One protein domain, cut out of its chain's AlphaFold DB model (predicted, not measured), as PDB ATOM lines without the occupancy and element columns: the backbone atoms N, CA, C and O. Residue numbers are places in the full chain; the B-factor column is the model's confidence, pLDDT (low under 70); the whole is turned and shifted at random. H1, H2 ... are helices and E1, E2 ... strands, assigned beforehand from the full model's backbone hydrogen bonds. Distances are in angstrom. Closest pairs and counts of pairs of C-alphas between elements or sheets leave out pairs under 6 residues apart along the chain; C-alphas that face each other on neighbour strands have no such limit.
ATOM      1  N   THR A 325     -35.413 -40.850  -6.587       36.53
ATOM      2  CA  THR A 325     -36.476 -41.175  -5.612       36.53
ATOM      3  C   THR A 325     -37.783 -41.653  -6.260       36.53
ATOM      4  O   THR A 325     -38.538 -42.396  -5.641       36.53
ATOM      5  N   GLY A 326     -38.042 -41.285  -7.522       34.28
ATOM      6  CA  GLY A 326     -39.294 -41.603  -8.221       34.28
ATOM      7  C   GLY A 326     -40.408 -40.553  -8.069       34.28
ATOM      8  O   GLY A 326     -41.495 -40.760  -8.615       34.28
ATOM      9  N   LEU A 327     -40.133 -39.422  -7.410       34.72
ATOM     10  CA  LEU A 327     -40.973 -38.224  -7.249       34.72
ATOM     11  C   LEU A 327     -41.664 -37.775  -8.552       34.72
ATOM     12  O   LEU A 327     -42.857 -37.463  -8.552       34.72
ATOM     13  N   ALA A 328     -40.955 -37.794  -9.685       33.91
ATOM     14  CA  ALA A 328     -41.526 -37.380 -10.973       33.91
ATOM     15  C   ALA A 328     -42.521 -38.396 -11.572       33.91
ATOM     16  O   ALA A 328     -43.452 -38.015 -12.282       33.91
ATOM     17  N   GLY A 329     -42.352 -39.688 -11.270       30.89
ATOM     18  CA  GLY A 329     -43.236 -40.753 -11.753       30.89
ATOM     19  C   GLY A 329     -44.605 -40.725 -11.077       30.89
ATOM     20  O   GLY A 329     -45.626 -40.891 -11.743       30.89
ATOM     21  N   VAL A 330     -44.637 -40.436  -9.772       36.31
ATOM     22  CA  VAL A 330     -45.891 -40.364  -9.005       36.31
ATOM     23  C   VAL A 330     -46.674 -39.095  -9.342       36.31
ATOM     24  O   VAL A 330     -47.887 -39.152  -9.518       36.31
ATOM     25  N   MET A 331     -45.991 -37.960  -9.531       32.91
ATOM     26  CA  MET A 331     -46.629 -36.718  -9.992       32.91
ATOM     27  C   MET A 331     -47.207 -36.850 -11.413       32.91
ATOM     28  O   MET A 331     -48.278 -36.305 -11.686       32.91
ATOM     29  N   ALA A 332     -46.565 -37.629 -12.292       32.97
ATOM     30  CA  ALA A 332     -47.083 -37.933 -13.626       32.97
ATOM     31  C   ALA A 332     -48.324 -38.850 -13.593       32.97
ATOM     32  O   ALA A 332     -49.273 -38.600 -14.335       32.97
ATOM     33  N   GLU A 333     -48.373 -39.868 -12.721       31.61
ATOM     34  CA  GLU A 333     -49.584 -40.694 -12.526       31.61
ATOM     35  C   GLU A 333     -50.719 -39.928 -11.811       31.61
ATOM     36  O   GLU A 333     -51.907 -40.153 -12.066       31.61
ATOM     37  N   TYR A 334     -50.375 -38.948 -10.977       32.69
ATOM     38  CA  TYR A 334     -51.328 -38.113 -10.250       32.69
ATOM     39  C   TYR A 334     -51.982 -37.034 -11.126       32.69
ATOM     40  O   TYR A 334     -53.207 -36.888 -11.114       32.69
ATOM     41  N   LEU A 335     -51.206 -36.354 -11.979       33.47
ATOM     42  CA  LEU A 335     -51.735 -35.482 -13.041       33.47
ATOM     43  C   LEU A 335     -52.584 -36.263 -14.061       33.47
ATOM     44  O   LEU A 335     -53.478 -35.702 -14.691       33.47
ATOM     45  N   GLN A 336     -52.345 -37.572 -14.214       29.67
ATOM     46  CA  GLN A 336     -53.167 -38.443 -15.058       29.67
ATOM     47  C   GLN A 336     -54.510 -38.835 -14.426       29.67
ATOM     48  O   GLN A 336     -55.422 -39.201 -15.174       29.67
ATOM     49  N   THR A 337     -54.653 -38.728 -13.100       29.38
ATOM     50  CA  THR A 337     -55.865 -39.149 -12.371       29.38
ATOM     51  C   THR A 337     -56.739 -37.972 -11.939       29.38
ATOM     52  O   THR A 337     -57.956 -38.117 -11.825       29.38
ATOM     53  N   ILE A 338     -56.168 -36.778 -11.790       29.09
ATOM     54  CA  ILE A 338     -56.939 -35.555 -11.571       29.09
ATOM     55  C   ILE A 338     -57.052 -34.833 -12.905       29.09
ATOM     56  O   ILE A 338     -56.114 -34.187 -13.360       29.09
ATOM     57  N   CYS A 339     -58.210 -34.966 -13.555       28.42
ATOM     58  CA  CYS A 339     -58.580 -34.097 -14.665       28.42
ATOM     59  C   CYS A 339     -58.240 -32.642 -14.297       28.42
ATOM     60  O   CYS A 339     -58.614 -32.189 -13.214       28.42
ATOM     61  N   GLY A 340     -57.522 -31.928 -15.169       27.50
ATOM     62  CA  GLY A 340     -57.170 -30.525 -14.938       27.50
ATOM     63  C   GLY A 340     -58.388 -29.651 -14.613       27.50
ATOM     64  O   GLY A 340     -59.537 -30.054 -14.800       27.50
ATOM     65  N   PRO A 341     -58.134 -28.412 -14.181       27.17
ATOM     66  CA  PRO A 341     -58.396 -27.994 -12.802       27.17
ATOM     67  C   PRO A 341     -59.695 -28.589 -12.222       27.17
ATOM     68  O   PRO A 341     -60.801 -28.241 -12.630       27.17
ATOM     69  N   THR A 342     -59.582 -29.432 -11.192       35.34
ATOM     70  CA  THR A 342     -60.725 -29.881 -10.385       35.34
ATOM     71  C   THR A 342     -61.325 -28.732  -9.580       35.34
ATOM     72  O   THR A 342     -61.085 -28.562  -8.384       35.34
ATOM     73  N   LYS A 343     -62.201 -27.975 -10.224       30.55
ATOM     74  CA  LYS A 343     -63.381 -27.416  -9.578       30.55
ATOM     75  C   LYS A 343     -64.550 -27.925 -10.409       30.55
ATOM     76  O   LYS A 343     -64.624 -27.617 -11.586       30.55
ATOM     77  N   PHE A 344     -65.420 -28.717  -9.790       31.48
ATOM     78  CA  PHE A 344     -66.607 -29.360 -10.376       31.48
ATOM     79  C   PHE A 344     -66.464 -30.801 -10.901       31.48
ATOM     80  O   PHE A 344     -67.246 -31.220 -11.749       31.48
ATOM     81  N   VAL A 345     -65.618 -31.631 -10.278       34.22
ATOM     82  CA  VAL A 345     -66.123 -32.976  -9.939       34.22
ATOM     83  C   VAL A 345     -67.050 -32.767  -8.743       34.22
ATOM     84  O   VAL A 345     -66.729 -31.980  -7.849       34.22
ATOM     85  N   GLY A 346     -68.237 -33.374  -8.758       45.69
ATOM     86  CA  GLY A 346     -69.121 -33.365  -7.592       45.69
ATOM     87  C   GLY A 346     -68.370 -33.785  -6.323       45.69
ATOM     88  O   GLY A 346     -67.311 -34.402  -6.393       45.69
ATOM     89  N   GLU A 347     -68.892 -33.421  -5.155       54.41
ATOM     90  CA  GLU A 347     -68.262 -33.791  -3.884       54.41
ATOM     91  C   GLU A 347     -67.966 -35.297  -3.822       54.41
ATOM     92  O   GLU A 347     -68.887 -36.094  -4.016       54.41
ATOM     93  N   ILE A 348     -66.717 -35.662  -3.511       62.66
ATOM     94  CA  ILE A 348     -66.277 -37.058  -3.404       62.66
ATOM     95  C   ILE A 348     -67.115 -37.790  -2.362       62.66
ATOM     96  O   ILE A 348     -67.225 -37.334  -1.220       62.66
ATOM     97  N   ASP A 349     -67.712 -38.901  -2.783       73.00
ATOM     98  CA  ASP A 349     -68.497 -39.774  -1.920       73.00
ATOM     99  C   ASP A 349     -67.598 -40.586  -0.972       73.00
ATOM    100  O   ASP A 349     -66.394 -40.722  -1.184       73.00
ATOM    101  N   ASP A 350     -68.192 -41.095   0.107       78.81
ATOM    102  CA  ASP A 350     -67.484 -41.868   1.130       78.81
ATOM    103  C   ASP A 350     -66.823 -43.113   0.523       78.81
ATOM    104  O   ASP A 350     -67.421 -43.817  -0.294       78.81
ATOM    105  N   GLY A 351     -65.606 -43.432   0.962       73.50
ATOM    106  CA  GLY A 351     -64.881 -44.576   0.421       73.50
ATOM    107  C   GLY A 351     -63.501 -44.786   1.028       73.50
ATOM    108  O   GLY A 351     -63.070 -44.079   1.941       73.50
ATOM    109  N   THR A 352     -62.800 -45.795   0.519       75.19
ATOM    110  CA  THR A 352     -61.393 -46.033   0.860       75.19
ATOM    111  C   THR A 352     -60.514 -44.943   0.244       75.19
ATOM    112  O   THR A 352     -60.858 -44.374  -0.787       75.19
ATOM    113  N   ALA A 353     -59.368 -44.631   0.848       69.12
ATOM    114  CA  ALA A 353     -58.455 -43.622   0.305       69.12
ATOM    115  C   ALA A 353     -57.889 -44.026  -1.072       69.12
ATOM    116  O   ALA A 353     -57.641 -43.163  -1.908       69.12
ATOM    117  N   GLU A 354     -57.736 -45.324  -1.341       65.56
ATOM    118  CA  GLU A 354     -57.318 -45.840  -2.652       65.56
ATOM    119  C   GLU A 354     -58.350 -45.518  -3.735       65.56
ATOM    120  O   GLU A 354     -58.020 -44.915  -4.753       65.56
ATOM    121  N   GLU A 355     -59.621 -45.836  -3.487       57.03
ATOM    122  CA  GLU A 355     -60.676 -45.668  -4.488       57.03
ATOM    123  C   GLU A 355     -61.196 -44.228  -4.572       57.03
ATOM    124  O   GLU A 355     -61.502 -43.749  -5.662       57.03
ATOM    125  N   ALA A 356     -61.311 -43.536  -3.435       59.19
ATOM    126  CA  ALA A 356     -61.909 -42.204  -3.353       59.19
ATOM    127  C   ALA A 356     -60.887 -41.077  -3.542       59.19
ATOM    128  O   ALA A 356     -61.239 -40.019  -4.064       59.19
ATOM    129  N   LEU A 357     -59.641 -41.277  -3.096       72.81
ATOM    130  CA  LEU A 357     -58.615 -40.226  -3.037       72.81
ATOM    131  C   LEU A 357     -57.402 -40.493  -3.936       72.81
ATOM    132  O   LEU A 357     -56.482 -39.673  -3.969       72.81
ATOM    133  N   GLY A 358     -57.385 -41.624  -4.648       60.75
ATOM    134  CA  GLY A 358     -56.270 -42.016  -5.507       60.75
ATOM    135  C   GLY A 358     -54.987 -42.329  -4.733       60.75
ATOM    136  O   GLY A 358     -53.901 -42.052  -5.243       60.75
ATOM    137  N   LEU A 359     -55.099 -42.860  -3.506       71.56
ATOM    138  CA  LEU A 359     -53.942 -43.255  -2.695       71.56
ATOM    139  C   LEU A 359     -53.010 -44.169  -3.503       71.56
ATOM    140  O   LEU A 359     -53.395 -45.267  -3.896       71.56
ATOM    141  N   SER A 360     -51.783 -43.705  -3.715       60.75
ATOM    142  CA  SER A 360     -50.747 -44.375  -4.497       60.75
ATOM    143  C   SER A 360     -49.444 -44.419  -3.708       60.75
ATOM    144  O   SER A 360     -49.145 -43.517  -2.923       60.75
ATOM    145  N   MET A 361     -48.668 -45.484  -3.893       75.00
ATOM    146  CA  MET A 361     -47.434 -45.741  -3.151       75.00
ATOM    147  C   MET A 361     -46.349 -46.221  -4.109       75.00
ATOM    148  O   MET A 361     -46.627 -46.994  -5.026       75.00
ATOM    149  N   VAL A 362     -45.114 -45.785  -3.878       57.75
ATOM    150  CA  VAL A 362     -43.938 -46.223  -4.634       57.75
ATOM    151  C   VAL A 362     -42.849 -46.665  -3.671       57.75
ATOM    152  O   VAL A 362     -42.563 -45.986  -2.691       57.75
ATOM    153  N   GLY A 363     -42.220 -47.803  -3.968       64.38
ATOM    154  CA  GLY A 363     -41.238 -48.424  -3.081       64.38
ATOM    155  C   GLY A 363     -41.880 -49.144  -1.893       64.38
ATOM    156  O   GLY A 363     -43.100 -49.181  -1.749       64.38
ATOM    157  N   ASP A 364     -41.046 -49.752  -1.048       76.00
ATOM    158  CA  ASP A 364     -41.536 -50.720  -0.064       76.00
ATOM    159  C   ASP A 364     -41.924 -50.125   1.293       76.00
ATOM    160  O   ASP A 364     -42.698 -50.752   2.021       76.00
ATOM    161  N   ALA A 365     -41.464 -48.922   1.658       76.94
ATOM    162  CA  ALA A 365     -41.697 -48.462   3.026       76.94
ATOM    163  C   ALA A 365     -43.149 -48.118   3.322       76.94
ATOM    164  O   ALA A 365     -43.611 -48.424   4.411       76.94
ATOM    165  N   PHE A 366     -43.884 -47.547   2.371       82.62
ATOM    166  CA  PHE A 366     -45.299 -47.248   2.583       82.62
ATOM    167  C   PHE A 366     -46.226 -48.410   2.217       82.62
ATOM    168  O   PHE A 366     -47.439 -48.281   2.377       82.62
ATOM    169  N   ASN A 367     -45.700 -49.560   1.774       82.31
ATOM    170  CA  ASN A 367     -46.533 -50.700   1.393       82.31
ATOM    171  C   ASN A 367     -47.486 -51.120   2.520       82.31
ATOM    172  O   ASN A 367     -47.099 -51.234   3.684       82.31
ATOM    173  N   ASN A 368     -48.723 -51.432   2.133       87.44
ATOM    174  CA  ASN A 368     -49.850 -51.750   3.017       87.44
ATOM    175  C   ASN A 368     -50.405 -50.562   3.824       87.44
ATOM    176  O   ASN A 368     -51.191 -50.782   4.747       87.44
ATOM    177  N   SER A 369     -50.054 -49.320   3.476       87.81
ATOM    178  CA  SER A 369     -50.775 -48.146   3.981       87.81
ATOM    179  C   SER A 369     -52.216 -48.144   3.479       87.81
ATOM    180  O   SER A 369     -52.500 -48.548   2.351       87.81
ATOM    181  N   ALA A 370     -53.137 -47.677   4.313       89.81
ATOM    182  CA  ALA A 370     -54.561 -47.665   4.002       89.81
ATOM    183  C   ALA A 370     -55.250 -46.480   4.671       89.81
ATOM    184  O   ALA A 370     -54.806 -45.976   5.699       89.81
ATOM    185  N   GLY A 371     -56.376 -46.049   4.116       91.25
ATOM    186  CA  GLY A 371     -57.146 -44.956   4.689       91.25
ATOM    187  C   GLY A 371     -58.588 -44.941   4.218       91.25
ATOM    188  O   GLY A 371     -59.007 -45.763   3.400       91.25
ATOM    189  N   SER A 372     -59.341 -43.976   4.723       86.94
ATOM    190  CA  SER A 372     -60.733 -43.746   4.362       86.94
ATOM    191  C   SER A 372     -61.054 -42.261   4.324       86.94
ATOM    192  O   SER A 372     -60.538 -41.481   5.129       86.94
ATOM    193  N   TRP A 373     -61.964 -41.910   3.425       87.00
ATOM    194  CA  TRP A 373     -62.571 -40.596   3.319       87.00
ATOM    195  C   TRP A 373     -64.053 -40.675   3.659       87.00
ATOM    196  O   TRP A 373     -64.768 -41.535   3.136       87.00
ATOM    197  N   THR A 374     -64.523 -39.739   4.479       85.50
ATOM    198  CA  THR A 374     -65.949 -39.435   4.584       85.50
ATOM    199  C   THR A 374     -66.203 -38.006   4.142       85.50
ATOM    200  O   THR A 374     -65.500 -37.071   4.513       85.50
ATOM    201  N   LYS A 375     -67.246 -37.825   3.345       80.50
ATOM    202  CA  LYS A 375     -67.741 -36.557   2.825       80.50
ATOM    203  C   LYS A 375     -68.290 -35.677   3.936       80.50
ATOM    204  O   LYS A 375     -68.021 -34.479   3.949       80.50
ATOM    205  N   ALA A 376     -69.022 -36.258   4.884       85.56
ATOM    206  CA  ALA A 376     -69.466 -35.573   6.092       85.56
ATOM    207  C   ALA A 376     -68.433 -35.753   7.212       85.56
ATOM    208  O   ALA A 376     -68.009 -36.876   7.494       85.56
ATOM    209  N   GLY A 377     -68.034 -34.659   7.857       88.25
ATOM    210  CA  GLY A 377     -67.011 -34.692   8.896       88.25
ATOM    211  C   GLY A 377     -66.728 -33.330   9.521       88.25
ATOM    212  O   GLY A 377     -67.411 -32.344   9.261       88.25
ATOM    213  N   ASP A 378     -65.717 -33.288  10.377       89.00
ATOM    214  CA  ASP A 378     -65.261 -32.101  11.107       89.00
ATOM    215  C   ASP A 378     -64.155 -31.318  10.379       89.00
ATOM    216  O   ASP A 378     -63.662 -30.311  10.884       89.00
ATOM    217  N   GLY A 379     -63.769 -31.764   9.186       87.12
ATOM    218  CA  GLY A 379     -62.658 -31.216   8.425       87.12
ATOM    219  C   GLY A 379     -61.296 -31.705   8.882       87.12
ATOM    220  O   GLY A 379     -60.302 -31.127   8.450       87.12
ATOM    221  N   ALA A 380     -61.199 -32.731   9.730       91.94
ATOM    222  CA  ALA A 380     -59.902 -33.248  10.144       91.94
ATOM    223  C   ALA A 380     -59.229 -34.068   9.033       91.94
ATOM    224  O   ALA A 380     -59.854 -34.880   8.344       91.94
ATOM    225  N   VAL A 381     -57.919 -33.871   8.902       93.81
ATOM    226  CA  VAL A 381     -57.026 -34.723   8.116       93.81
ATOM    227  C   VAL A 381     -56.047 -35.349   9.094       93.81
ATOM    228  O   VAL A 381     -55.202 -34.649   9.643       93.81
ATOM    229  N   THR A 382     -56.194 -36.642   9.360       95.81
ATOM    230  CA  THR A 382     -55.385 -37.368  10.346       95.81
ATOM    231  C   THR A 382     -54.547 -38.422   9.644       95.81
ATOM    232  O   THR A 382     -55.081 -39.254   8.911       95.81
ATOM    233  N   VAL A 383     -53.239 -38.387   9.885       96.38
ATOM    234  CA  VAL A 383     -52.282 -39.377   9.396       96.38
ATOM    235  C   VAL A 383     -51.626 -40.046  10.596       96.38
ATOM    236  O   VAL A 383     -50.949 -39.404  11.394       96.38
ATOM    237  N   THR A 384     -51.828 -41.349  10.734       97.00
ATOM    238  CA  THR A 384     -51.174 -42.184  11.736       97.00
ATOM    239  C   THR A 384     -50.028 -42.931  11.075       97.00
ATOM    240  O   THR A 384     -50.243 -43.810  10.245       97.00
ATOM    241  N   PHE A 385     -48.808 -42.579  11.453       96.25
ATOM    242  CA  PHE A 385     -47.592 -43.265  11.056       96.25
ATOM    243  C   PHE A 385     -47.366 -44.468  11.955       96.25
ATOM    244  O   PHE A 385     -47.244 -44.307  13.169       96.25
ATOM    245  N   GLN A 386     -47.294 -45.657  11.368       95.31
ATOM    246  CA  GLN A 386     -47.003 -46.895  12.079       95.31
ATOM    247  C   GLN A 386     -45.665 -47.452  11.599       95.31
ATOM    248  O   GLN A 386     -45.579 -48.033  10.515       95.31
ATOM    249  N   SER A 387     -44.624 -47.276  12.412       92.50
ATOM    250  CA  SER A 387     -43.296 -47.785  12.088       92.50
ATOM    251  C   SER A 387     -43.168 -49.259  12.439       92.50
ATOM    252  O   SER A 387     -43.398 -49.673  13.574       92.50
ATOM    253  N   VAL A 388     -42.796 -50.056  11.442       90.31
ATOM    254  CA  VAL A 388     -42.256 -51.411  11.612       90.31
ATOM    255  C   VAL A 388     -40.789 -51.475  11.171       90.31
ATOM    256  O   VAL A 388     -40.214 -52.559  11.113       90.31
ATOM    257  N   ASP A 389     -40.191 -50.319  10.868       84.12
ATOM    258  CA  ASP A 389     -38.762 -50.166  10.617       84.12
ATOM    259  C   ASP A 389     -37.973 -50.405  11.917       84.12
ATOM    260  O   ASP A 389     -38.448 -50.158  13.032       84.12
ATOM    261  N   THR A 390     -36.759 -50.925  11.763       86.00
ATOM    262  CA  THR A 390     -35.827 -51.182  12.860       86.00
ATOM    263  C   THR A 390     -35.035 -49.944  13.271       86.00
ATOM    264  O   THR A 390     -34.364 -49.987  14.299       86.00
ATOM    265  N   GLU A 391     -35.086 -48.866  12.489       83.38
ATOM    266  CA  GLU A 391     -34.441 -47.588  12.797       83.38
ATOM    267  C   GLU A 391     -35.444 -46.445  12.938       83.38
ATOM    268  O   GLU A 391     -36.591 -46.520  12.492       83.38
ATOM    269  N   ASP A 392     -34.970 -45.360  13.549       86.69
ATOM    270  CA  ASP A 392     -35.691 -44.097  13.588       86.69
ATOM    271  C   ASP A 392     -35.760 -43.495  12.181       86.69
ATOM    272  O   ASP A 392     -34.781 -43.487  11.424       86.69
ATOM    273  N   VAL A 393     -36.934 -42.976  11.837       86.12
ATOM    274  CA  VAL A 393     -37.232 -42.420  10.520       86.12
ATOM    275  C   VAL A 393     -37.868 -41.050  10.671       86.12
ATOM    276  O   VAL A 393     -38.534 -40.755  11.663       86.12
ATOM    277  N   THR A 394     -37.690 -40.215   9.662       84.12
ATOM    278  CA  THR A 394     -38.347 -38.913   9.583       84.12
ATOM    279  C   THR A 394     -39.282 -38.920   8.390       84.12
ATOM    280  O   THR A 394     -38.900 -39.388   7.320       84.12
ATOM    281  N   VAL A 395     -40.511 -38.443   8.560       86.75
ATOM    282  CA  VAL A 395     -41.478 -38.324   7.470       86.75
ATOM    283  C   VAL A 395     -41.696 -36.859   7.131       86.75
ATOM    284  O   VAL A 395     -42.196 -36.099   7.959       86.75
ATOM    285  N   ASN A 396     -41.378 -36.496   5.894       80.25
ATOM    286  CA  ASN A 396     -41.605 -35.163   5.357       80.25
ATOM    287  C   ASN A 396     -43.008 -35.105   4.761       80.25
ATOM    288  O   ASN A 396     -43.369 -35.922   3.909       80.25
ATOM    289  N   ILE A 397     -43.799 -34.139   5.211       82.00
ATOM    290  CA  ILE A 397     -45.195 -33.959   4.825       82.00
ATOM    291  C   ILE A 397     -45.290 -32.723   3.948       82.00
ATOM    292  O   ILE A 397     -45.059 -31.606   4.401       82.00
ATOM    293  N   ASN A 398     -45.696 -32.919   2.700       74.00
ATOM    294  CA  ASN A 398     -45.824 -31.854   1.716       74.00
ATOM    295  C   ASN A 398     -47.267 -31.753   1.220       74.00
ATOM    296  O   ASN A 398     -47.950 -32.768   1.047       74.00
ATOM    297  N   SER A 399     -47.741 -30.538   0.940       70.56
ATOM    298  CA  SER A 399     -49.055 -30.317   0.343       70.56
ATOM    299  C   SER A 399     -49.040 -29.268  -0.754       70.56
ATOM    300  O   SER A 399     -48.626 -28.135  -0.548       70.56
ATOM    301  N   GLY A 400     -49.541 -29.641  -1.933       47.53
ATOM    302  CA  GLY A 400     -49.597 -28.743  -3.092       47.53
ATOM    303  C   GLY A 400     -48.232 -28.276  -3.615       47.53
ATOM    304  O   GLY A 400     -48.203 -27.324  -4.382       47.53
ATOM    305  N   GLY A 401     -47.144 -28.949  -3.228       47.47
ATOM    306  CA  GLY A 401     -45.770 -28.605  -3.607       47.47
ATOM    307  C   GLY A 401     -44.945 -27.970  -2.486       47.47
ATOM    308  O   GLY A 401     -43.725 -27.973  -2.589       47.47
ATOM    309  N   ASP A 402     -45.586 -27.505  -1.412       55.56
ATOM    310  CA  ASP A 402     -44.906 -26.896  -0.267       55.56
ATOM    311  C   ASP A 402     -44.723 -27.900   0.875       55.56
ATOM    312  O   ASP A 402     -45.608 -28.724   1.134       55.56
ATOM    313  N   GLU A 403     -43.615 -27.789   1.604       69.00
ATOM    314  CA  GLU A 403     -43.425 -28.494   2.872       69.00
ATOM    315  C   GLU A 403     -44.384 -27.936   3.930       69.00
ATOM    316  O   GLU A 403     -44.510 -26.724   4.124       69.00
ATOM    317  N   VAL A 404     -45.108 -28.834   4.594       75.31
ATOM    318  CA  VAL A 404     -46.111 -28.505   5.612       75.31
ATOM    319  C   VAL A 404     -45.616 -28.873   6.999       75.31
ATOM    320  O   VAL A 404     -45.897 -28.140   7.948       75.31
ATOM    321  N   ASP A 405     -44.944 -30.016   7.130       85.44
ATOM    322  CA  ASP A 405     -44.419 -30.486   8.408       85.44
ATOM    323  C   ASP A 405     -43.363 -31.583   8.227       85.44
ATOM    324  O   ASP A 405     -43.307 -32.247   7.191       85.44
ATOM    325  N   GLU A 406     -42.599 -31.832   9.286       87.06
ATOM    326  CA  GLU A 406     -41.628 -32.919   9.387       87.06
ATOM    327  C   GLU A 406     -41.878 -33.697  10.688       87.06
ATOM    328  O   GLU A 406     -41.871 -33.142  11.790       87.06
ATOM    329  N   VAL A 407     -42.109 -35.008  10.581       89.62
ATOM    330  CA  VAL A 407     -42.487 -35.854  11.720       89.62
ATOM    331  C   VAL A 407     -41.431 -36.919  11.967       89.62
ATOM    332  O   VAL A 407     -41.292 -37.869  11.200       89.62
ATOM    333  N   ALA A 408     -40.719 -36.805  13.088       89.81
ATOM    334  CA  ALA A 408     -39.835 -37.862  13.568       89.81
ATOM    335  C   ALA A 408     -40.648 -39.029  14.158       89.81
ATOM    336  O   ALA A 408     -41.481 -38.838  15.049       89.81
ATOM    337  N   VAL A 409     -40.378 -40.247  13.689       91.81
ATOM    338  CA  VAL A 409     -41.014 -41.493  14.129       91.81
ATOM    339  C   VAL A 409     -39.921 -42.478  14.535       91.81
ATOM    340  O   VAL A 409     -39.146 -42.942  13.704       91.81
ATOM    341  N   ALA A 410     -39.842 -42.792  15.827       90.94
ATOM    342  CA  ALA A 410     -38.853 -43.745  16.323       90.94
ATOM    343  C   ALA A 410     -39.154 -45.184  15.854       90.94
ATOM    344  O   ALA A 410     -40.298 -45.523  15.530       90.94
ATOM    345  N   ALA A 411     -38.129 -46.035  15.834       90.12
ATOM    346  CA  ALA A 411     -38.247 -47.441  15.448       90.12
ATOM    347  C   ALA A 411     -39.363 -48.158  16.233       90.12
ATOM    348  O   ALA A 411     -39.382 -48.137  17.466       90.12
ATOM    349  N   GLY A 412     -40.288 -48.817  15.529       88.94
ATOM    350  CA  GLY A 412     -41.396 -49.561  16.142       88.94
ATOM    351  C   GLY A 412     -42.509 -48.716  16.788       88.94
ATOM    352  O   GLY A 412     -43.455 -49.288  17.335       88.94
ATOM    353  N   GLU A 413     -42.419 -47.384  16.753       93.69
ATOM    354  CA  GLU A 413     -43.406 -46.489  17.365       93.69
ATOM    355  C   GLU A 413     -44.555 -46.130  16.413       93.69
ATOM    356  O   GLU A 413     -44.491 -46.288  15.190       93.69
ATOM    357  N   THR A 414     -45.648 -45.633  16.997       94.38
ATOM    358  CA  THR A 414     -46.791 -45.094  16.251       94.38
ATOM    359  C   THR A 414     -47.008 -43.635  16.617       94.38
ATOM    360  O   THR A 414     -47.270 -43.308  17.775       94.38
ATOM    361  N   VAL A 415     -46.936 -42.753  15.625       95.31
ATOM    362  CA  VAL A 415     -47.075 -41.302  15.795       95.31
ATOM    363  C   VAL A 415     -48.257 -40.819  14.971       95.31
ATOM    364  O   VAL A 415     -48.458 -41.254  13.845       95.31
ATOM    365  N   THR A 416     -49.073 -39.926  15.528       95.50
ATOM    366  CA  THR A 416     -50.194 -39.326  14.797       95.50
ATOM    367  C   THR A 416     -49.911 -37.865  14.516       95.50
ATOM    368  O   THR A 416     -49.598 -37.099  15.424       95.50
ATOM    369  N   TRP A 417     -50.080 -37.500  13.255       95.81
ATOM    370  CA  TRP A 417     -50.061 -36.140  12.763       95.81
ATOM    371  C   TRP A 417     -51.465 -35.732  12.327       95.81
ATOM    372  O   TRP A 417     -52.219 -36.531  11.766       95.81
ATOM    373  N   SER A 418     -51.840 -34.486  12.595       92.94
ATOM    374  CA  SER A 418     -53.166 -33.977  12.261       92.94
ATOM    375  C   SER A 418     -53.095 -32.585  11.663       92.94
ATOM    376  O   SER A 418     -52.411 -31.709  12.185       92.94
ATOM    377  N   SER A 419     -53.902 -32.370  10.636       93.31
ATOM    378  CA  SER A 419     -54.165 -31.084  10.007       93.31
ATOM    379  C   SER A 419     -55.662 -30.987   9.692       93.31
ATOM    380  O   SER A 419     -56.488 -31.686  10.284       93.31
ATOM    381  N   ASN A 420     -56.047 -30.099   8.782       89.88
ATOM    382  CA  ASN A 420     -57.440 -29.895   8.416       89.88
ATOM    383  C   ASN A 420     -57.637 -29.649   6.912       89.88
ATOM    384  O   ASN A 420     -56.732 -29.222   6.193       89.88
ATOM    385  N   THR A 421     -58.861 -29.879   6.441       80.81
ATOM    386  CA  THR A 421     -59.286 -29.689   5.047       80.81
ATOM    387  C   THR A 421     -59.292 -28.219   4.629       80.81
ATOM    388  O   THR A 421     -59.318 -27.928   3.438       80.81
ATOM    389  N   THR A 422     -59.209 -27.272   5.569       80.81
ATOM    390  CA  THR A 422     -59.027 -25.851   5.226       80.81
ATOM    391  C   THR A 422     -57.594 -25.580   4.764       80.81
ATOM    392  O   THR A 422     -57.395 -24.859   3.790       80.81
ATOM    393  N   ALA A 423     -56.602 -26.188   5.418       74.94
ATOM    394  CA  ALA A 423     -55.191 -26.054   5.070       74.94
ATOM    395  C   ALA A 423     -54.812 -26.882   3.830       74.94
ATOM    396  O   ALA A 423     -54.088 -26.401   2.952       74.94
ATOM    397  N   LEU A 424     -55.326 -28.114   3.754       81.12
ATOM    398  CA  LEU A 424     -54.896 -29.116   2.771       81.12
ATOM    399  C   LEU A 424     -55.916 -29.374   1.654       81.12
ATOM    400  O   LEU A 424     -55.590 -29.988   0.644       81.12
ATOM    401  N   GLY A 425     -57.163 -28.927   1.804       76.19
ATOM    402  CA  GLY A 425     -58.243 -29.284   0.886       76.19
ATOM    403  C   GLY A 425     -58.067 -28.712  -0.520       76.19
ATOM    404  O   GLY A 425     -57.812 -27.522  -0.735       76.19
ATOM    405  N   GLY A 426     -58.311 -29.562  -1.510       60.16
ATOM    406  CA  GLY A 426     -58.108 -29.283  -2.927       60.16
ATOM    407  C   GLY A 426     -56.644 -29.353  -3.352       60.16
ATOM    408  O   GLY A 426     -56.349 -28.995  -4.488       60.16
ATOM    409  N   LYS A 427     -55.748 -29.793  -2.463       69.25
ATOM    410  CA  LYS A 427     -54.327 -29.980  -2.736       69.25
ATOM    411  C   LYS A 427     -53.966 -31.457  -2.637       69.25
ATOM    412  O   LYS A 427     -54.634 -32.261  -1.989       69.25
ATOM    413  N   THR A 428     -52.868 -31.789  -3.287       69.50
ATOM    414  CA  THR A 428     -52.171 -33.059  -3.127       69.50
ATOM    415  C   THR A 428     -51.536 -33.144  -1.750       69.50
ATOM    416  O   THR A 428     -51.033 -32.132  -1.271       69.50
ATOM    417  N   LEU A 429     -51.544 -34.322  -1.134       78.19
ATOM    418  CA  LEU A 429     -50.773 -34.647   0.062       78.19
ATOM    419  C   LEU A 429     -49.718 -35.688  -0.314       78.19
ATOM    420  O   LEU A 429     -50.064 -36.766  -0.799       78.19
ATOM    421  N   TYR A 430     -48.454 -35.349  -0.090       75.69
ATOM    422  CA  TYR A 430     -47.296 -36.178  -0.403       75.69
ATOM    423  C   TYR A 430     -46.471 -36.425   0.858       75.69
ATOM    424  O   TYR A 430     -46.157 -35.481   1.585       75.69
ATOM    425  N   LEU A 431     -46.128 -37.688   1.101       83.75
ATOM    426  CA  LEU A 431     -45.324 -38.127   2.236       83.75
ATOM    427  C   LEU A 431     -44.060 -38.808   1.718       83.75
ATOM    428  O   LEU A 431     -44.143 -39.729   0.900       83.75
ATOM    429  N   ASP A 432     -42.913 -38.383   2.234       75.25
ATOM    430  CA  ASP A 432     -41.621 -39.002   1.946       75.25
ATOM    431  C   ASP A 432     -40.960 -39.474   3.233       75.25
ATOM    432  O   ASP A 432     -40.973 -38.761   4.237       75.25
ATOM    433  N   ARG A 433     -40.398 -40.683   3.216       80.62
ATOM    434  CA  ARG A 433     -39.760 -41.281   4.389       80.62
ATOM    435  C   ARG A 433     -38.247 -41.237   4.242       80.62
ATOM    436  O   ARG A 433     -37.663 -41.885   3.375       80.62
ATOM    437  N   TRP A 434     -37.607 -40.565   5.186       71.50
ATOM    438  CA  TRP A 434     -36.168 -40.404   5.261       71.50
ATOM    439  C   TRP A 434     -35.530 -41.278   6.352       71.50
ATOM    440  O   TRP A 434     -36.042 -41.381   7.470       71.50
ATOM    441  N   ARG A 435     -34.370 -41.875   6.027       66.00
ATOM    442  CA  ARG A 435     -33.504 -42.631   6.951       66.00
ATOM    443  C   ARG A 435     -32.030 -42.241   6.731       66.00
ATOM    444  O   ARG A 435     -31.568 -42.252   5.587       66.00
ATOM    445  N   PRO A 436     -31.247 -41.957   7.788       56.25
ATOM    446  CA  PRO A 436     -29.813 -41.720   7.642       56.25
ATOM    447  C   PRO A 436     -29.071 -42.999   7.206       56.25
ATOM    448  O   PRO A 436     -29.168 -44.037   7.858       56.25
ATOM    449  N   GLY A 437     -28.294 -42.940   6.115       53.31
ATOM    450  CA  GLY A 437     -27.484 -44.071   5.633       53.31
ATOM    451  C   GLY A 437     -26.151 -44.276   6.380       53.31
ATOM    452  O   GLY A 437     -25.705 -43.416   7.138       53.31
ATOM    453  N   PHE A 438     -25.445 -45.384   6.092       42.28
ATOM    454  CA  PHE A 438     -24.183 -45.835   6.738       42.28
ATOM    455  C   PHE A 438     -22.989 -44.844   6.684       42.28
ATOM    456  O   PHE A 438     -21.966 -45.068   7.325       42.28
ATOM    457  N   LEU A 439     -23.098 -43.726   5.960       46.00
ATOM    458  CA  LEU A 439     -22.087 -42.655   5.915       46.00
ATOM    459  C   LEU A 439     -22.636 -41.274   6.316       46.00
ATOM    460  O   LEU A 439     -21.972 -40.269   6.079       46.00
ATOM    461  N   GLY A 440     -23.843 -41.200   6.893       43.09
ATOM    462  CA  GLY A 440     -24.513 -39.925   7.188       43.09
ATOM    463  C   GLY A 440     -24.866 -39.115   5.933       43.09
ATOM    464  O   GLY A 440     -25.129 -37.921   6.027       43.09
ATOM    465  N   LEU A 441     -24.838 -39.755   4.759       37.66
ATOM    466  CA  LEU A 441     -25.238 -39.155   3.493       37.66
ATOM    467  C   LEU A 441     -26.750 -39.346   3.299       37.66
ATOM    468  O   LEU A 441     -27.242 -40.450   3.564       37.66
ATOM    469  N   PRO A 442     -27.475 -38.308   2.845       37.50
ATOM    470  CA  PRO A 442     -28.899 -38.412   2.574       37.50
ATOM    471  C   PRO A 442     -29.133 -39.456   1.479       37.50
ATOM    472  O   PRO A 442     -28.598 -39.346   0.377       37.50
ATOM    473  N   GLY A 443     -29.897 -40.494   1.811       41.75
ATOM    474  CA  GLY A 443     -30.354 -41.513   0.877       41.75
ATOM    475  C   GLY A 443     -31.875 -41.488   0.822       41.75
ATOM    476  O   GLY A 443     -32.532 -41.503   1.854       41.75
ATOM    477  N   THR A 444     -32.425 -41.463  -0.382       44.66
ATOM    478  CA  THR A 444     -33.866 -41.394  -0.671       44.66
ATOM    479  C   THR A 444     -34.467 -42.777  -0.946       44.66
ATOM    480  O   THR A 444     -35.504 -42.908  -1.588       44.66
ATOM    481  N   GLY A 445     -33.796 -43.845  -0.499       49.09
ATOM    482  CA  GLY A 445     -34.169 -45.242  -0.767       49.09
ATOM    483  C   GLY A 445     -35.385 -45.739   0.019       49.09
ATOM    484  O   GLY A 445     -35.499 -46.934   0.266       49.09
ATOM    485  N   GLY A 446     -36.252 -44.831   0.463       56.97
ATOM    486  CA  GLY A 446     -37.246 -45.080   1.496       56.97
ATOM    487  C   GLY A 446     -38.684 -45.178   1.014       56.97
ATOM    488  O   GLY A 446     -39.522 -45.437   1.854       56.97
ATOM    489  N   GLY A 447     -38.996 -44.998  -0.273       61.53
ATOM    490  CA  GLY A 447     -40.371 -45.041  -0.794       61.53
ATOM    491  C   GLY A 447     -41.240 -43.828  -0.420       61.53
ATOM    492  O   GLY A 447     -40.921 -43.081   0.500       61.53
ATOM    493  N   SER A 448     -42.355 -43.638  -1.131       71.56
ATOM    494  CA  SER A 448     -43.211 -42.443  -1.027       71.56
ATOM    495  C   SER A 448     -44.705 -42.777  -1.119       71.56
ATOM    496  O   SER A 448     -45.090 -43.782  -1.727       71.56
ATOM    497  N   LEU A 449     -45.555 -41.924  -0.536       81.38
ATOM    498  CA  LEU A 449     -47.018 -42.061  -0.526       81.38
ATOM    499  C   LEU A 449     -47.692 -40.767  -0.995       81.38
ATOM    500  O   LEU A 449     -47.319 -39.673  -0.575       81.38
ATOM    501  N   LEU A 450     -48.713 -40.897  -1.843       74.75
ATOM    502  CA  LEU A 450     -49.429 -39.775  -2.450       74.75
ATOM    503  C   LEU A 450     -50.947 -39.976  -2.419       74.75
ATOM    504  O   LEU A 450     -51.423 -41.066  -2.723       74.75
ATOM    505  N   LEU A 451     -51.712 -38.923  -2.119       72.75
ATOM    506  CA  LEU A 451     -53.174 -38.886  -2.296       72.75
ATOM    507  C   LEU A 451     -53.693 -37.456  -2.521       72.75
ATOM    508  O   LEU A 451     -53.000 -36.483  -2.219       72.75
ATOM    509  N   TRP A 452     -54.934 -37.307  -2.998       75.81
ATOM    510  CA  TRP A 452     -55.620 -36.007  -3.057       75.81
ATOM    511  C   TRP A 452     -56.496 -35.769  -1.828       75.81
ATOM    512  O   TRP A 452     -57.274 -36.640  -1.445       75.81
ATOM    513  N   VAL A 453     -56.429 -34.577  -1.227       78.94
ATOM    514  CA  VAL A 453     -57.309 -34.200  -0.108       78.94
ATOM    515  C   VAL A 453     -58.503 -33.408  -0.650       78.94
ATOM    516  O   VAL A 453     -58.315 -32.275  -1.103       78.94
ATOM    517  N   PRO A 454     -59.745 -33.922  -0.596       72.88
ATOM    518  CA  PRO A 454     -60.891 -33.223  -1.161       72.88
ATOM    519  C   PRO A 454     -61.307 -31.987  -0.370       72.88
ATOM    520  O   PRO A 454     -61.071 -31.864   0.834       72.88
ATOM    521  N   ARG A 455     -62.037 -31.093  -1.044       75.69
ATOM    522  CA  ARG A 455     -62.891 -30.105  -0.370       75.69
ATOM    523  C   ARG A 455     -64.299 -30.678  -0.254       75.69
ATOM    524  O   ARG A 455     -64.856 -31.122  -1.254       75.69
ATOM    525  N   SER A 456     -64.878 -30.624   0.942       75.62
ATOM    526  CA  SER A 456     -66.275 -30.995   1.182       75.62
ATOM    527  C   SER A 456     -67.037 -29.822   1.786       75.62
ATOM    528  O   SER A 456     -66.549 -29.171   2.710       75.62
ATOM    529  N   THR A 457     -68.254 -29.565   1.302       75.19
ATOM    530  CA  THR A 457     -69.156 -28.586   1.927       75.19
ATOM    531  C   THR A 457     -69.762 -29.105   3.232       75.19
ATOM    532  O   THR A 457     -70.301 -28.319   4.009       75.19
ATOM    533  N   GLN A 458     -69.618 -30.407   3.514       79.00
ATOM    534  CA  GLN A 458     -70.028 -31.060   4.762       79.00
ATOM    535  C   GLN A 458     -68.846 -31.309   5.718       79.00
ATOM    536  O   GLN A 458     -68.926 -32.171   6.590       79.00
ATOM    537  N   GLY A 459     -67.743 -30.571   5.545       78.56
ATOM    538  CA  GLY A 459     -66.543 -30.618   6.386       78.56
ATOM    539  C   GLY A 459     -65.529 -31.665   5.933       78.56
ATOM    540  O   GLY A 459     -64.363 -31.330   5.733       78.56
ATOM    541  N   GLY A 460     -65.980 -32.891   5.664       85.31
ATOM    542  CA  GLY A 460     -65.120 -34.006   5.255       85.31
ATOM    543  C   GLY A 460     -64.237 -34.538   6.388       85.31
ATOM    544  O   GLY A 460     -64.029 -33.861   7.391       85.31
ATOM    545  N   ASN A 461     -63.733 -35.762   6.273       91.75
ATOM    546  CA  ASN A 461     -62.775 -36.329   7.221       91.75
ATOM    547  C   ASN A 461     -61.885 -37.356   6.511       91.75
ATOM    548  O   ASN A 461     -62.385 -38.282   5.871       91.75
ATOM    549  N   LEU A 462     -60.569 -37.180   6.630       92.44
ATOM    550  CA  LEU A 462     -59.570 -38.127   6.140       92.44
ATOM    551  C   LEU A 462     -58.897 -38.812   7.327       92.44
ATOM    552  O   LEU A 462     -58.309 -38.144   8.179       92.44
ATOM    553  N   GLN A 463     -58.939 -40.143   7.330       95.25
ATOM    554  CA  GLN A 463     -58.137 -40.996   8.205       95.25
ATOM    555  C   GLN A 463     -57.182 -41.821   7.349       95.25
ATOM    556  O   GLN A 463     -57.628 -42.621   6.526       95.25
ATOM    557  N   LEU A 464     -55.880 -41.640   7.540       95.38
ATOM    558  CA  LEU A 464     -54.837 -42.392   6.850       95.38
ATOM    559  C   LEU A 464     -53.960 -43.105   7.880       95.38
ATOM    560  O   LEU A 464     -53.472 -42.480   8.813       95.38
ATOM    561  N   THR A 465     -53.730 -44.400   7.697       96.81
ATOM    562  CA  THR A 465     -52.673 -45.155   8.375       96.81
ATOM    563  C   THR A 465     -51.545 -45.387   7.377       96.81
ATOM    564  O   THR A 465     -51.708 -46.141   6.417       96.81
ATOM    565  N   ALA A 466     -50.425 -44.704   7.588       93.62
ATOM    566  CA  ALA A 466     -49.224 -44.816   6.778       93.62
ATOM    567  C   ALA A 466     -48.246 -45.789   7.451       93.62
ATOM    568  O   ALA A 466     -47.722 -45.507   8.531       93.62
ATOM    569  N   MET A 467     -48.019 -46.941   6.825       93.75
ATOM    570  CA  MET A 467     -47.005 -47.900   7.261       93.75
ATOM    571  C   MET A 467     -45.615 -47.344   6.952       93.75
ATOM    572  O   MET A 467     -45.431 -46.725   5.910       93.75
ATOM    573  N   LEU A 468     -44.646 -47.567   7.840       89.50
ATOM    574  CA  LEU A 468     -43.231 -47.286   7.593       89.50
ATOM    575  C   LEU A 468     -42.460 -48.599   7.765       89.50
ATOM    576  O   LEU A 468     -42.126 -48.990   8.881       89.50
ATOM    577  N   ASN A 469     -42.266 -49.317   6.662       85.88
ATOM    578  CA  ASN A 469     -41.587 -50.608   6.623       85.88
ATOM    579  C   ASN A 469     -40.068 -50.450   6.481       85.88
ATOM    580  O   ASN A 469     -39.582 -49.451   5.953       85.88
ATOM    581  N   GLU A 470     -39.341 -51.490   6.889       79.94
ATOM    582  CA  GLU A 470     -37.918 -51.639   6.586       79.94
ATOM    583  C   GLU A 470     -37.732 -51.747   5.060       79.94
ATOM    584  O   GLU A 470     -38.284 -52.654   4.429       79.94
ATOM    585  N   SER A 471     -36.983 -50.814   4.462       60.16
ATOM    586  CA  SER A 471     -36.665 -50.790   3.027       60.16
ATOM    587  C   SER A 471     -35.231 -50.369   2.752       60.16
ATOM    588  O   SER A 471     -34.742 -49.476   3.489       60.16
TER     589      SER A 471
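This is residues 325 to 471 of the 471 residues of an uncharacterized protein of Nothophytophthora sp. Chile5 (UniProt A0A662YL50). Two twisted sheets lie face to face as a sandwich, five strands against four, and one longer helix, H1, lies over the five-stranded sheet on the side away from the other sheet. Two short helices, H2 and H3, sit at the borders of the sandwich. The printed part has 147 residues, with the order H1 H2 E1 E2 E3 E4 E5 E6 H3 E7 E8 E9. One sheet runs E1 E8 E7 E4 E5, antiparallel, and the other E2 E9 E3 E6, mixed; the class is mixed, helices and strands. The whole is compact, with a radius of gyration of the C-alphas of 15.0 A, and elongated, spanning 49 by 29 by 24 A.

H1, residues 327 to 337, begins with C-alpha 327 at (-40.973, -38.224, -7.249) and is 15.8 A long. H2 is residues 353 to 357. The strands E1, 360 to 362, E2, 370 to 376, E3, 380 to 387, 22.2 A, E4, 393 to 399, E5, 402 to 409, 20.9 A, and E6, 414 to 420, follow. H3 is residues 421 to 424. E7, residues 427 to 436, is 29.1 A long, and E8 is residues 448 to 453. E9, residues 459 to 468, is 28.7 A long and ends with C-alpha 468 at (-43.231, -47.286, 7.593).

The sandwich, two sheets face to face, has 35 pairs of C-alphas within 10 A, and the facing parts are 11.4 A centre to centre. In the five-stranded sheet, twisted, E7 and E8 form a hairpin, with N 429 and O 451 at 2.8 A, and so do E4 and E5, with N 395 and O 407 at 2.8 A. E1 and E8 are antiparallel, with N 360 and O 450 at 2.8 A, and so are E7 and E4, with N 396 and O 432 at 2.8 A. In the other sheet E9 and E3 are parallel, with N 384 and O 464 at 2.8 A; E2 and E9 are antiparallel, with N 372 and O 463 at 2.8 A, as are E3 and E6, with N 383 and O 417 at 2.8 A. H1 is on the five-stranded sheet in two layers, a helix on one face of a sheet, at a height of 8.9 A; the closest C-alphas of H1 and E8 are those of Val 330 and Leu 450, 7.5 A. H2 stands at the level of that sheet, and its height over the other is 5.7 A; the closest C-alphas of H2 and E2 are those of Ala 353 and Ser 372, 4.7 A. H3 only grazes the five-stranded sheet with its residues 421 to 424, and is on the same face of the other sheet as H2. In H1 and H2 every O i to N i+4 pair is within hydrogen-bond range; H3 is too short for such a pair.

The C-alphas farthest apart are those of Gly 346 and Leu 439, 49.8 A. The printed part has no cut. The links H1 to H2, 15 residues, and E7 to E8, 11 residues, are long. The mean pLDDT of the printed part is 70.7; 53 residues are under 70, among them 325 to 348 and 435 to 447, and H1 has a mean of 33.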